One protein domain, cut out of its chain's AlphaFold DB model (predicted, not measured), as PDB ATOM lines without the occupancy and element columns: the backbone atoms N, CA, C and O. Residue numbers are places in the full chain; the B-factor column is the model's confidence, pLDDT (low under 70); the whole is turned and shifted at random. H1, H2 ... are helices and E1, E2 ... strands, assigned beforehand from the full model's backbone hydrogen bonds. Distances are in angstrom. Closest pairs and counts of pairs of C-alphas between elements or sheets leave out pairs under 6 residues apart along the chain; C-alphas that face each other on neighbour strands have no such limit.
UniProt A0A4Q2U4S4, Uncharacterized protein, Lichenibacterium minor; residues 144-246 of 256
ATOM      1  N   ALA A 144     292.350 243.280 188.905       87.69
ATOM      2  CA  ALA A 144     292.261 242.482 187.683       87.69
ATOM      3  C   ALA A 144     292.551 240.993 187.950       87.69
ATOM      4  O   ALA A 144     291.835 240.138 187.432       87.69
ATOM      5  N   ASP A 145     293.524 240.686 188.815       89.19
ATOM      6  CA  ASP A 145     293.841 239.309 189.223       89.19
ATOM      7  C   ASP A 145     292.671 238.655 189.964       89.19
ATOM      8  O   ASP A 145     292.414 237.460 189.801       89.19
ATOM      9  N   VAL A 146     291.930 239.451 190.744       91.81
ATOM     10  CA  VAL A 146     290.698 239.027 191.423       91.81
ATOM     11  C   VAL A 146     289.601 238.688 190.418       91.81
ATOM     12  O   VAL A 146     289.026 237.609 190.528       91.81
ATOM     13  N   ARG A 147     289.325 239.555 189.430       93.31
ATOM     14  CA  ARG A 147     288.334 239.270 188.371       93.31
ATOM     15  C   ARG A 147     288.683 238.001 187.603       93.31
ATOM     16  O   ARG A 147     287.864 237.091 187.538       93.31
ATOM     17  N   ALA A 148     289.932 237.877 187.155       92.38
ATOM     18  CA  ALA A 148     290.424 236.662 186.510       92.38
ATOM     19  C   ALA A 148     290.363 235.430 187.438       92.38
ATOM     20  O   ALA A 148     290.242 234.303 186.963       92.38
ATOM     21  N   GLY A 149     290.451 235.620 188.759       91.31
ATOM     22  CA  GLY A 149     290.169 234.601 189.770       91.31
ATOM     23  C   GLY A 149     288.713 234.150 189.742       91.31
ATOM     24  O   GLY A 149     288.454 232.982 189.467       91.31
ATOM     25  N   VAL A 150     287.775 235.079 189.944       93.56
ATOM     26  CA  VAL A 150     286.329 234.799 189.961       93.56
ATOM     27  C   VAL A 150     285.870 234.157 188.648       93.56
ATOM     28  O   VAL A 150     285.129 233.182 188.688       93.56
ATOM     29  N   GLU A 151     286.356 234.621 187.496       94.62
ATOM     30  CA  GLU A 151     286.065 234.029 186.181       94.62
ATOM     31  C   GLU A 151     286.548 232.574 186.046       94.62
ATOM     32  O   GLU A 151     285.865 231.756 185.425       94.62
ATOM     33  N   ARG A 152     287.702 232.221 186.635       95.19
ATOM     34  CA  ARG A 152     288.187 230.829 186.659       95.19
ATOM     35  C   ARG A 152     287.317 229.944 187.545       95.19
ATOM     36  O   ARG A 152     286.963 228.850 187.118       95.19
ATOM     37  N   GLU A 153     286.951 230.408 188.741       95.50
ATOM     38  CA  GLU A 153     286.076 229.634 189.633       95.50
ATOM     39  C   GLU A 153     284.661 229.491 189.047       95.50
ATOM     40  O   GLU A 153     284.076 228.417 189.130       95.50
ATOM     41  N   LEU A 154     284.128 230.531 188.392       94.94
ATOM     42  CA  LEU A 154     282.854 230.474 187.666       94.94
ATOM     43  C   LEU A 154     282.869 229.419 186.556       94.94
ATOM     44  O   LEU A 154     281.899 228.681 186.416       94.94
ATOM     45  N   ARG A 155     283.960 229.329 185.783       94.69
ATOM     46  CA  ARG A 155     284.100 228.312 184.733       94.69
ATOM     47  C   ARG A 155     284.125 226.898 185.312       94.69
ATOM     48  O   ARG A 155     283.391 226.050 184.823       94.69
ATOM     49  N   ALA A 156     284.895 226.674 186.377       93.31
ATOM     50  CA  ALA A 156     284.936 225.381 187.061       93.31
ATOM     51  C   ALA A 156     283.559 224.986 187.634       93.31
ATOM     52  O   ALA A 156     283.124 223.851 187.483       93.31
ATOM     53  N   LEU A 157     282.828 225.937 188.225       93.88
ATOM     54  CA  LEU A 157     281.469 225.697 188.718       93.88
ATOM     55  C   LEU A 157     280.474 225.397 187.584       93.88
ATOM     56  O   LEU A 157     279.611 224.540 187.758       93.88
ATOM     57  N   ALA A 158     280.605 226.042 186.422       94.19
ATOM     58  CA  ALA A 158     279.785 225.737 185.248       94.19
ATOM     59  C   ALA A 158     280.090 224.341 184.665       94.19
ATOM     60  O   ALA A 158     279.165 223.638 184.265       94.19
ATOM     61  N   GLU A 159     281.353 223.899 184.687       94.88
ATOM     62  CA  GLU A 159     281.747 222.522 184.335       94.88
ATOM     63  C   GLU A 159     281.104 221.479 185.280       94.88
ATOM     64  O   GLU A 159     280.688 220.415 184.822       94.88
ATOM     65  N   ASP A 160     280.902 221.822 186.561       92.56
ATOM     66  CA  ASP A 160     280.121 221.043 187.542       92.56
ATOM     67  C   ASP A 160     278.581 221.191 187.387       92.56
ATOM     68  O   ASP A 160     277.811 220.691 188.215       92.56
ATOM     69  N   GLY A 161     278.093 221.909 186.367       94.25
ATOM     70  CA  GLY A 161     276.665 222.185 186.148       94.25
ATOM     71  C   GLY A 161     276.043 223.177 187.142       94.25
ATOM     72  O   GLY A 161     274.820 223.225 187.298       94.25
ATOM     73  N   ARG A 162     276.864 223.962 187.851       89.81
ATOM     74  CA  ARG A 162     276.442 224.968 188.836       89.81
ATOM     75  C   ARG A 162     276.527 226.368 188.232       89.81
ATOM     76  O   ARG A 162     277.591 226.975 188.193       89.81
ATOM     77  N   GLU A 163     275.384 226.915 187.835       91.94
ATOM     78  CA  GLU A 163     275.301 228.224 187.173       91.94
ATOM     79  C   GLU A 163     274.495 229.275 187.964       91.94
ATOM     80  O   GLU A 163     273.900 229.014 189.016       91.94
ATOM     81  N   GLY A 164     274.478 230.508 187.446       90.56
ATOM     82  CA  GLY A 164     273.635 231.598 187.935       90.56
ATOM     83  C   GLY A 164     274.115 232.282 189.229       90.56
ATOM     84  O   GLY A 164     275.272 232.147 189.637       90.56
ATOM     85  N   PRO A 165     273.233 233.043 189.911       90.31
ATOM     86  CA  PRO A 165     273.620 233.911 191.031       90.31
ATOM     87  C   PRO A 165     274.217 233.185 192.245       90.31
ATOM     88  O   PRO A 165     274.913 233.805 193.047       90.31
ATOM     89  N   ALA A 166     273.941 231.888 192.412       89.81
ATOM     90  CA  ALA A 166     274.560 231.080 193.459       89.81
ATOM     91  C   ALA A 166     276.027 230.760 193.133       89.81
ATOM     92  O   ALA A 166     276.885 230.944 193.992       89.81
ATOM     93  N   ALA A 167     276.322 230.374 191.887       90.31
ATOM     94  CA  ALA A 167     277.683 230.104 191.434       90.31
ATOM     95  C   ALA A 167     278.578 231.350 191.516       90.31
ATOM     96  O   ALA A 167     279.727 231.249 191.935       90.31
ATOM     97  N   LEU A 168     278.041 232.541 191.219       92.44
ATOM     98  CA  LEU A 168     278.773 233.803 191.389       92.44
ATOM     99  C   LEU A 168     279.163 234.073 192.850       92.44
ATOM    100  O   LEU A 168     280.303 234.454 193.110       92.44
ATOM    101  N   ARG A 169     278.254 233.859 193.810       91.81
ATOM    102  CA  ARG A 169     278.576 234.024 195.240       91.81
ATOM    103  C   ARG A 169     279.658 233.042 195.685       91.81
ATOM    104  O   ARG A 169     280.610 233.456 196.342       91.81
ATOM    105  N   ASP A 170     279.542 231.779 195.283       88.69
ATOM    106  CA  ASP A 170     280.525 230.745 195.607       88.69
ATOM    107  C   ASP A 170     281.895 231.057 194.982       88.69
ATOM    108  O   ASP A 170     282.908 231.006 195.676       88.69
ATOM    109  N   ALA A 171     281.943 231.464 193.709       90.25
ATOM    110  CA  ALA A 171     283.169 231.870 193.021       90.25
ATOM    111  C   ALA A 171     283.869 233.057 193.709       90.25
ATOM    112  O   ALA A 171     285.098 233.060 193.852       90.25
ATOM    113  N   VAL A 172     283.100 234.047 194.178       91.56
ATOM    114  CA  VAL A 172     283.620 235.185 194.953       91.56
ATOM    115  C   VAL A 172     284.143 234.738 196.319       91.56
ATOM    116  O   VAL A 172     285.243 235.144 196.688       91.56
ATOM    117  N   GLU A 173     283.442 233.871 197.057       88.44
ATOM    118  CA  GLU A 173     283.924 233.362 198.354       88.44
ATOM    119  C   GLU A 173     285.158 232.454 198.226       88.44
ATOM    120  O   GLU A 173     286.107 232.586 199.004       88.44
ATOM    121  N   ILE A 174     285.219 231.592 197.206       87.38
ATOM    122  CA  ILE A 174     286.408 230.779 196.907       87.38
ATOM    123  C   ILE A 174     287.589 231.693 196.550       87.38
ATOM    124  O   ILE A 174     288.693 231.524 197.082       87.38
ATOM    125  N   THR A 175     287.362 232.713 195.717       89.25
ATOM    126  CA  THR A 175     288.390 233.707 195.371       89.25
ATOM    127  C   THR A 175     288.807 234.533 196.588       89.25
ATOM    128  O   THR A 175     289.992 234.788 196.756       89.25
ATOM    129  N   ARG A 176     287.892 234.885 197.497       87.75
ATOM    130  CA  ARG A 176     288.164 235.561 198.779       87.75
ATOM    131  C   ARG A 176     288.956 234.679 199.751       87.75
ATOM    132  O   ARG A 176     289.778 235.198 200.509       87.75
ATOM    133  N   ALA A 177     288.768 233.360 199.726       78.88
ATOM    134  CA  ALA A 177     289.562 232.410 200.505       78.88
ATOM    135  C   ALA A 177     290.991 232.252 199.949       78.88
ATOM    136  O   ALA A 177     291.955 232.369 200.710       78.88
ATOM    137  N   LYS A 178     291.140 232.073 198.626       82.44
ATOM    138  CA  LYS A 178     292.441 232.075 197.917       82.44
ATOM    139  C   LYS A 178     293.165 233.412 198.139       82.44
ATOM    140  O   LYS A 178     294.282 233.429 198.647       82.44
ATOM    141  N   VAL A 179     292.418 234.491 197.903       83.12
ATOM    142  CA  VAL A 179     292.436 235.831 198.516       83.12
ATOM    143  C   VAL A 179     293.300 235.921 199.777       83.12
ATOM    144  O   VAL A 179     294.502 236.183 199.762       83.12
ATOM    145  N   ARG A 180     292.635 235.615 200.900       78.50
ATOM    146  CA  ARG A 180     293.197 235.570 202.253       78.50
ATOM    147  C   ARG A 180     294.475 234.743 202.318       78.50
ATOM    148  O   ARG A 180     295.403 235.189 202.980       78.50
ATOM    149  N   ASN A 181     294.529 233.563 201.703       70.19
ATOM    150  CA  ASN A 181     295.637 232.608 201.840       70.19
ATOM    151  C   ASN A 181     296.895 232.936 201.017       70.19
ATOM    152  O   ASN A 181     297.899 232.248 201.178       70.19
ATOM    153  N   SER A 182     296.874 233.969 200.176       70.94
ATOM    154  CA  SER A 182     298.022 234.325 199.341       70.94
ATOM    155  C   SER A 182     299.219 234.845 200.146       70.94
ATOM    156  O   SER A 182     299.121 235.849 200.856       70.94
ATOM    157  N   GLU A 183     300.386 234.224 199.948       63.09
ATOM    158  CA  GLU A 183     301.681 234.688 200.476       63.09
ATOM    159  C   GLU A 183     302.072 236.079 199.955       63.09
ATOM    160  O   GLU A 183     302.881 236.767 200.577       63.09
ATOM    161  N   ALA A 184     301.490 236.522 198.834       65.31
ATOM    162  CA  ALA A 184     301.738 237.847 198.279       65.31
ATOM    163  C   ALA A 184     301.233 238.964 199.213       65.31
ATOM    164  O   ALA A 184     301.848 240.023 199.275       65.31
ATOM    165  N   LEU A 185     300.168 238.714 199.992       64.31
ATOM    166  CA  LEU A 185     299.652 239.647 201.007       64.31
ATOM    167  C   LEU A 185     300.460 239.636 202.321       64.31
ATOM    168  O   LEU A 185     300.110 240.355 203.257       64.31
ATOM    169  N   ALA A 186     301.500 238.808 202.436       58.78
ATOM    170  CA  ALA A 186     302.331 238.746 203.630       58.78
ATOM    171  C   ALA A 186     303.382 239.870 203.610       58.78
ATOM    172  O   ALA A 186     304.396 239.796 202.908       58.78
ATOM    173  N   GLU A 187     303.134 240.923 204.391       55.88
ATOM    174  CA  GLU A 187     304.068 242.035 204.598       55.88
ATOM    175  C   GLU A 187     305.433 241.550 205.130       55.88
ATOM    176  O   GLU A 187     305.549 240.549 205.837       55.88
ATOM    177  N   ARG A 188     306.512 242.271 204.802       56.47
ATOM    178  CA  ARG A 188     307.875 241.888 205.203       56.47
ATOM    179  C   ARG A 188     308.177 242.348 206.631       56.47
ATOM    180  O   ARG A 188     308.337 243.540 206.872       56.47
ATOM    181  N   GLN A 189     308.375 241.409 207.554       57.12
ATOM    182  CA  GLN A 189     308.900 241.716 208.887       57.12
ATOM    183  C   GLN A 189     310.363 242.183 208.804       57.12
ATOM    184  O   GLN A 189     311.243 241.436 208.380       57.12
ATOM    185  N   ALA A 190     310.624 243.422 209.229       52.78
ATOM    186  CA  ALA A 190     311.963 244.018 209.206       52.78
ATOM    187  C   ALA A 190     312.898 243.480 210.309       52.78
ATOM    188  O   ALA A 190     314.116 243.472 210.132       52.78
ATOM    189  N   HIS A 191     312.342 243.034 211.442       57.97
ATOM    190  CA  HIS A 191     313.103 242.669 212.641       57.97
ATOM    191  C   HIS A 191     312.546 241.401 213.301       57.97
ATOM    192  O   HIS A 191     311.384 241.374 213.710       57.97
ATOM    193  N   GLY A 192     313.375 240.362 213.441       60.75
ATOM    194  CA  GLY A 192     313.055 239.205 214.283       60.75
ATOM    195  C   GLY A 192     313.011 239.602 215.764       60.75
ATOM    196  O   GLY A 192     313.815 240.424 216.197       60.75
ATOM    197  N   GLY A 193     312.065 239.047 216.526       68.62
ATOM    198  CA  GLY A 193     311.878 239.346 217.958       68.62
ATOM    199  C   GLY A 193     310.758 240.342 218.296       68.62
ATOM    200  O   GLY A 193     310.517 240.609 219.472       68.62
ATOM    201  N   ARG A 194     310.034 240.869 217.299       73.38
ATOM    202  CA  ARG A 194     308.804 241.660 217.502       73.38
ATOM    203  C   ARG A 194     307.642 241.052 216.720       73.38
ATOM    204  O   ARG A 194     307.847 240.478 215.654       73.38
ATOM    205  N   CYS A 195     306.430 241.135 217.255       74.81
ATOM    206  CA  CYS A 195     305.226 240.658 216.595       74.81
ATOM    207  C   CYS A 195     304.938 241.547 215.395       74.81
ATOM    208  O   CYS A 195     304.743 242.752 215.547       74.81
ATOM    209  N   HIS A 196     304.868 240.943 214.213       71.62
ATOM    210  CA  HIS A 196     304.739 241.669 212.954       71.62
ATOM    211  C   HIS A 196     303.562 242.677 212.917       71.62
ATOM    212  O   HIS A 196     303.672 243.710 212.261       71.62
ATOM    213  N   VAL A 197     302.462 242.436 213.644       70.88
ATOM    214  CA  VAL A 197     301.236 243.256 213.539       70.88
ATOM    215  C   VAL A 197     301.057 244.316 214.622       70.88
ATOM    216  O   VAL A 197     300.583 245.413 214.311       70.88
ATOM    217  N   CYS A 198     301.381 244.003 215.878       70.81
ATOM    218  CA  CYS A 198     301.277 244.960 216.985       70.81
ATOM    219  C   CYS A 198     302.612 245.635 217.332       70.81
ATOM    220  O   CYS A 198     302.622 246.513 218.187       70.81
ATOM    221  N   ASP A 199     303.719 245.209 216.711       72.06
ATOM    222  CA  ASP A 199     305.093 245.628 217.021       72.06
ATOM    223  C   ASP A 199     305.498 245.372 218.499       72.06
ATOM    224  O   ASP A 199     306.531 245.831 218.986       72.06
ATOM    225  N   GLY A 200     304.700 244.600 219.244       74.38
ATOM    226  CA  GLY A 200     305.016 244.178 220.608       74.38
ATOM    227  C   GLY A 200     306.202 243.205 220.641       74.38
ATOM    228  O   GLY A 200     306.468 242.543 219.636       74.38
ATOM    229  N   PRO A 201     306.934 243.090 221.761       74.94
ATOM    230  CA  PRO A 201     307.984 242.084 221.895       74.94
ATOM    231  C   PRO A 201     307.413 240.667 221.735       74.94
ATOM    232  O   PRO A 201     306.282 240.392 222.137       74.94
ATOM    233  N   LEU A 202     308.202 239.773 221.139       73.12
ATOM    234  CA  LEU A 202     307.971 238.329 221.199       73.12
ATOM    235  C   LEU A 202     308.740 237.796 222.404       73.12
ATOM    236  O   LEU A 202     309.919 237.471 222.298       73.12
ATOM    237  N   ASP A 203     308.093 237.803 223.560       66.00
ATOM    238  CA  ASP A 203     308.617 237.227 224.789       66.00
ATOM    239  C   ASP A 203     308.359 235.713 224.844       66.00
ATOM    240  O   ASP A 203     307.357 235.226 224.319       66.00
ATOM    241  N   ASP A 204     309.229 234.968 225.533       58.34
ATOM    242  CA  ASP A 204     309.164 233.497 225.619       58.34
ATOM    243  C   ASP A 204     307.870 232.955 226.269       58.34
ATOM    244  O   ASP A 204     307.623 231.747 226.248       58.34
ATOM    245  N   SER A 205     307.048 233.824 226.874       57.34
ATOM    246  CA  SER A 205     305.791 233.451 227.535       57.34
ATOM    247  C   SER A 205     304.579 233.443 226.597       57.34
ATOM    248  O   SER A 205     303.597 232.743 226.863       57.34
ATOM    249  N   ALA A 206     304.642 234.178 225.484       55.78
ATOM    250  CA  ALA A 206     303.571 234.233 224.504       55.78
ATOM    251  C   ALA A 206     303.829 233.196 223.395       55.78
ATOM    252  O   ALA A 206     304.833 233.301 222.688       55.78
ATOM    253  N   PRO A 207     302.943 232.202 223.180       57.84
ATOM    254  CA  PRO A 207     303.115 231.258 222.079       57.84
ATOM    255  C   PRO A 207     303.180 232.021 220.752       57.84
ATOM    256  O   PRO A 207     302.389 232.936 220.530       57.84
ATOM    257  N   VAL A 208     304.098 231.650 219.859       65.94
ATOM    258  CA  VAL A 208     304.260 232.283 218.539       65.94
ATOM    259  C   VAL A 208     303.984 231.301 217.409       65.94
ATOM    260  O   VAL A 208     304.297 230.118 217.504       65.94
ATOM    261  N   VAL A 209     303.410 231.804 216.317       63.78
ATOM    262  CA  VAL A 209     303.201 231.061 215.073       63.78
ATOM    263  C   VAL A 209     304.048 231.694 213.980       63.78
ATOM    264  O   VAL A 209     304.029 232.915 213.798       63.78
ATOM    265  N   ALA A 210     304.769 230.854 213.241       63.59
ATOM    266  CA  ALA A 210     305.357 231.240 211.971       63.59
ATOM    267  C   ALA A 210     304.239 231.367 210.925       63.59
ATOM    268  O   ALA A 210     303.534 230.399 210.643       63.59
ATOM    269  N   VAL A 211     304.075 232.552 210.349       64.56
ATOM    270  CA  VAL A 211     303.155 232.800 209.237       64.56
ATOM    271  C   VAL A 211     303.955 232.835 207.938       64.56
ATOM    272  O   VAL A 211     305.049 233.409 207.882       64.56
ATOM    273  N   LEU A 212     303.411 232.182 206.906       56.47
ATOM    274  CA  LEU A 212     304.007 232.137 205.572       56.47
ATOM    275  C   LEU A 212     304.251 233.556 205.055       56.47
ATOM    276  O   LEU A 212     303.395 234.434 205.169       56.47
ATOM    277  N   SER A 213     305.440 233.761 204.494       58.69
ATOM    278  CA  SER A 213     305.886 235.026 203.922       58.69
ATOM    279  C   SER A 213     306.358 234.776 202.500       58.69
ATOM    280  O   SER A 213     307.007 233.764 202.236       58.69
ATOM    281  N   GLY A 214     306.120 235.728 201.593       48.31
ATOM    282  CA  GLY A 214     306.602 235.646 200.209       48.31
ATOM    283  C   GLY A 214     308.136 235.645 200.052       48.31
ATOM    284  O   GLY A 214     308.639 235.712 198.931       48.31
ATOM    285  N   ARG A 215     308.915 235.597 201.146       50.50
ATOM    286  CA  ARG A 215     310.363 235.354 201.125       50.50
ATOM    287  C   ARG A 215     310.681 233.926 201.566       50.50
ATOM    288  O   ARG A 215     310.646 233.609 202.756       50.50
ATOM    289  N   ARG A 216     311.164 233.112 200.619       50.72
ATOM    290  CA  ARG A 216     311.893 231.869 200.928       50.72
ATOM    291  C   ARG A 216     312.988 232.160 201.966       50.72
ATOM    292  O   ARG A 216     313.904 232.931 201.688       50.72
ATOM    293  N   GLY A 217     312.886 231.539 203.141       55.44
ATOM    294  CA  GLY A 217     313.898 231.604 204.202       55.44
ATOM    295  C   GLY A 217     313.666 232.620 205.329       55.44
ATOM    296  O   GLY A 217     314.510 232.698 206.214       55.44
ATOM    297  N   ALA A 218     312.557 233.371 205.347       59.34
ATOM    298  CA  ALA A 218     312.236 234.289 206.450       59.34
ATOM    299  C   ALA A 218     310.764 234.149 206.896       59.34
ATOM    300  O   ALA A 218     309.891 234.789 206.299       59.34
ATOM    301  N   PRO A 219     310.456 233.319 207.914       61.12
ATOM    302  CA  PRO A 219     309.116 233.259 208.497       61.12
ATOM    303  C   PRO A 219     308.761 234.575 209.202       61.12
ATOM    304  O   PRO A 219     309.606 235.169 209.876       61.12
ATOM    305  N   LEU A 220     307.506 235.016 209.075       67.31
ATOM    306  CA  LEU A 220     306.963 236.087 209.914       67.31
ATOM    307  C   LEU A 220     306.571 235.483 211.257       67.31
ATOM    308  O   LEU A 220     305.937 234.432 211.282       67.31
ATOM    309  N   PHE A 221     306.883 236.148 212.362       72.31
ATOM    310  CA  PHE A 221     306.492 235.686 213.688       72.31
ATOM    311  C   PHE A 221     305.381 236.552 214.267       72.31
ATOM    312  O   PHE A 221     305.447 237.786 214.305       72.31
ATOM    313  N   MET A 222     304.342 235.870 214.732       74.38
ATOM    314  CA  MET A 222     303.136 236.472 215.274       74.38
ATOM    315  C   MET A 222     302.754 235.766 216.563       74.38
ATOM    316  O   MET A 222     302.876 234.547 216.648       74.38
ATOM    317  N   HIS A 223     302.245 236.501 217.550       73.88
ATOM    318  CA  HIS A 223     301.662 235.873 218.732       73.88
ATOM    319  C   HIS A 223     300.460 234.998 218.338       73.88
ATOM    320  O   HIS A 223     299.516 235.465 217.690       73.88
ATOM    321  N   ALA A 224     300.482 233.732 218.745       58.81
ATOM    322  CA  ALA A 224     299.379 232.802 218.595       58.81
ATOM    323  C   ALA A 224     298.165 233.303 219.389       58.81
ATOM    324  O   ALA A 224     298.288 233.771 220.519       58.81
ATOM    325  N   ALA A 225     296.983 233.201 218.779       55.62
ATOM    326  CA  ALA A 225     295.684 233.640 219.301       55.62
ATOM    327  C   ALA A 225     295.505 235.146 219.622       55.62
ATOM    328  O   ALA A 225     294.377 235.625 219.527       55.62
ATOM    329  N   CYS A 226     296.544 235.920 219.966       54.44
ATOM    330  CA  CYS A 226     296.359 237.241 220.590       54.44
ATOM    331  C   CYS A 226     296.445 238.465 219.661       54.44
ATOM    332  O   CYS A 226     296.391 239.597 220.146       54.44
ATOM    333  N   CYS A 227     296.505 238.288 218.335       64.25
ATOM    334  CA  CYS A 227     296.416 239.410 217.395       64.25
ATOM    335  C   CYS A 227     295.107 239.439 216.571       64.25
ATOM    336  O   CYS A 227     295.153 239.268 215.352       64.25
ATOM    337  N   PRO A 228     293.940 239.750 217.187       65.19
ATOM    338  CA  PRO A 228     292.718 240.107 216.456       65.19
ATOM    339  C   PRO A 228     292.970 241.176 215.389       65.19
ATOM    340  O   PRO A 228     292.455 241.078 214.280       65.19
ATOM    341  N   ALA A 229     293.855 242.137 215.688       63.12
ATOM    342  CA  ALA A 229     294.312 243.159 214.754       63.12
ATOM    343  C   ALA A 229     294.840 242.584 213.424       63.12
ATOM    344  O   ALA A 229     294.651 243.221 212.393       63.12
ATOM    345  N   TYR A 230     295.447 241.390 213.407       68.75
ATOM    346  CA  TYR A 230     295.885 240.747 212.165       68.75
ATOM    347  C   TYR A 230     294.703 240.242 211.354       68.75
ATOM    348  O   TYR A 230     294.561 240.597 210.187       68.75
ATOM    349  N   THR A 231     293.838 239.446 211.984       68.88
ATOM    350  CA  THR A 231     292.651 238.880 211.340       68.88
ATOM    351  C   THR A 231     291.761 239.995 210.800       68.88
ATOM    352  O   THR A 231     291.327 239.923 209.651       68.88
ATOM    353  N   THR A 232     291.570 241.073 211.567       70.00
ATOM    354  CA  THR A 232     290.840 242.271 211.136       70.00
ATOM    355  C   THR A 232     291.553 242.988 209.987       70.00
ATOM    356  O   THR A 232     290.919 243.209 208.961       70.00
ATOM    357  N   ARG A 233     292.855 243.306 210.086       67.88
ATOM    358  CA  ARG A 233     293.596 243.990 209.000       67.88
ATOM    359  C   ARG A 233     293.602 243.180 207.703       67.88
ATOM    360  O   ARG A 233     293.288 243.735 206.658       67.88
ATOM    361  N   ARG A 234     293.894 241.876 207.766       72.81
ATOM    362  CA  ARG A 234     293.899 240.964 206.608       72.81
ATOM    363  C   ARG A 234     292.505 240.837 205.995       72.81
ATOM    364  O   ARG A 234     292.389 240.867 204.778       72.81
ATOM    365  N   THR A 235     291.452 240.770 206.810       77.31
ATOM    366  CA  THR A 235     290.063 240.764 206.313       77.31
ATOM    367  C   THR A 235     289.713 242.088 205.630       77.31
ATOM    368  O   THR A 235     289.325 242.066 204.471       77.31
ATOM    369  N   VAL A 236     289.978 243.235 206.265       80.00
ATOM    370  CA  VAL A 236     289.741 244.574 205.687       80.00
ATOM    371  C   VAL A 236     290.543 244.805 204.398       80.00
ATOM    372  O   VAL A 236     290.029 245.413 203.462       80.00
ATOM    373  N   LEU A 237     291.790 244.330 204.322       80.75
ATOM    374  CA  LEU A 237     292.617 244.417 203.115       80.75
ATOM    375  C   LEU A 237     292.014 243.593 201.971       80.75
ATOM    376  O   LEU A 237     291.846 244.106 200.866       80.75
ATOM    377  N   VAL A 238     291.654 242.335 202.246       84.12
ATOM    378  CA  VAL A 238     291.019 241.445 201.267       84.12
ATOM    379  C   VAL A 238     289.679 242.015 200.812       84.12
ATOM    380  O   VAL A 238     289.421 242.048 199.616       84.12
ATOM    381  N   ASP A 239     288.853 242.521 201.725       86.31
ATOM    382  CA  ASP A 239     287.546 243.075 201.379       86.31
ATOM    383  C   ASP A 239     287.673 244.341 200.522       86.31
ATOM    384  O   ASP A 239     286.941 244.479 199.547       86.31
ATOM    385  N   LYS A 240     288.667 245.209 200.772       86.38
ATOM    386  CA  LYS A 240     288.990 246.335 199.872       86.38
ATOM    387  C   LYS A 240     289.406 245.873 198.473       86.38
ATOM    388  O   LYS A 240     288.982 246.475 197.492       86.38
ATOM    389  N   ILE A 241     290.219 244.820 198.376       85.69
ATOM    390  CA  ILE A 241     290.671 244.233 197.102       85.69
ATOM    391  C   ILE A 241     289.488 243.624 196.325       85.69
ATOM    392  O   ILE A 241     289.370 243.826 195.118       85.69
ATOM    393  N   ILE A 242     288.590 242.930 197.027       88.25
ATOM    394  CA  ILE A 242     287.377 242.297 196.489       88.25
ATOM    395  C   ILE A 242     286.375 243.369 196.004       88.25
ATOM    396  O   ILE A 242     285.941 243.317 194.852       88.25
ATOM    397  N   VAL A 243     286.126 244.419 196.799       89.00
ATOM    398  CA  VAL A 243     285.293 245.577 196.409       89.00
ATOM    399  C   VAL A 243     285.884 246.314 195.203       89.00
ATOM    400  O   VAL A 243     285.171 246.570 194.236       89.00
ATOM    401  N   ALA A 244     287.192 246.595 195.196       86.69
ATOM    402  CA  ALA A 244     287.865 247.253 194.070       86.69
ATOM    403  C   ALA A 244     287.845 246.420 192.772       86.69
ATOM    404  O   ALA A 244     287.994 246.968 191.676       86.69
ATOM    405  N   ALA A 245     287.655 245.101 192.869       86.69
ATOM    406  CA  ALA A 245     287.470 244.226 191.716       86.69
ATOM    407  C   ALA A 245     286.071 244.329 191.085       86.69
ATOM    408  O   ALA A 245     285.917 243.921 189.933       86.69
ATOM    409  N   GLY A 246     285.098 244.919 191.792       88.06
ATOM    410  CA  GLY A 246     283.689 245.005 191.397       88.06
ATOM    411  C   GLY A 246     282.770 244.033 192.146       88.06
ATOM    412  O   GLY A 246     281.601 243.915 191.793       88.06
TER     413      GLY A 246
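This is residues 144 to 246 of the 256 residues of an uncharacterized protein of Lichenibacterium minor (UniProt A0A4Q2U4S4). The model is an elongated shape with a loose group of three helices at one end and a head of loops round a small two-stranded hairpin, E1 and E2, at the other. H1 packs steeply on H2, and H3 runs back from the head, touches the last part of H2 and ends close to H1. The printed part has 103 residues, with three named helices and two named strands in the order H1, H2, E1, E2, H3; the sheet order is E1 - E2, antiparallel, and the class is mostly helix. The whole is loose, with a radius of gyration of the C-alphas of 17.0 A, and it is only just a rod, spanning 52 by 26 by 24 A.

E1, residues 208 to 211, and E2, residues 220 to 223, are antiparallel neighbours and form a hairpin, their directions at 143 degrees. C-alphas 208 and 223 face each other at 4.4 A. N 209 and O 222 are within hydrogen-bond range at 2.8 A, and so are N 222 and O 209 at 3.1 A. H3, residues 228 to 244, follows E2 by a tight link and is apart from E1. H2, residues 164 to 181, touches H3 with residues 176 to 180 alone. The closest C-alphas of H2 and H3 are those of Arg 180 and Val 238, 6.3 A apart; the tilt is steep, 47 degrees, opposite ways. H1, residues 144 to 159, touches H2 at a steep tilt of 51 degrees, opposite ways, with the C-alphas of Glu 153 and Ala 171 closest at 5.0 A. H1 and H3 are close but not clearly touching, about perpendicular at 82 degrees; their closest C-alphas, those of Val 146 and Ile 242, are 6.9 A apart. H1 is apart from E1 and from E2, and H2 is apart from E2. In H1, H2 and H3 every O i to N i+4 pair is within hydrogen-bond range.

E1 and E2 have four residues each. H2, 18 residues, is the longest helix at 26.0 A, H3 has 17 residues over 24.0 A, and H1 has 16 over 22.8 A. H1 begins at C-alpha 144, (292.261, 242.482, 187.683). E1 begins at C-alpha 208, (304.260, 232.283, 218.539). H3 ends at C-alpha 244, (287.865, 247.253, 194.070).

The two C-alphas farthest apart, those of Gly 161 and Asp 204, are 52.4 A apart, while the first and last printed C-alphas, 144 and 246, are 9.7 A apart. The printed part has no cut. The long link, from H2 to E1, is residues 182 to 207, with no named element. The mean pLDDT of the printed part is 75.9, and 38 residues are under 70: residues 183 to 193, 203 to 220, 224 to 231 and 233.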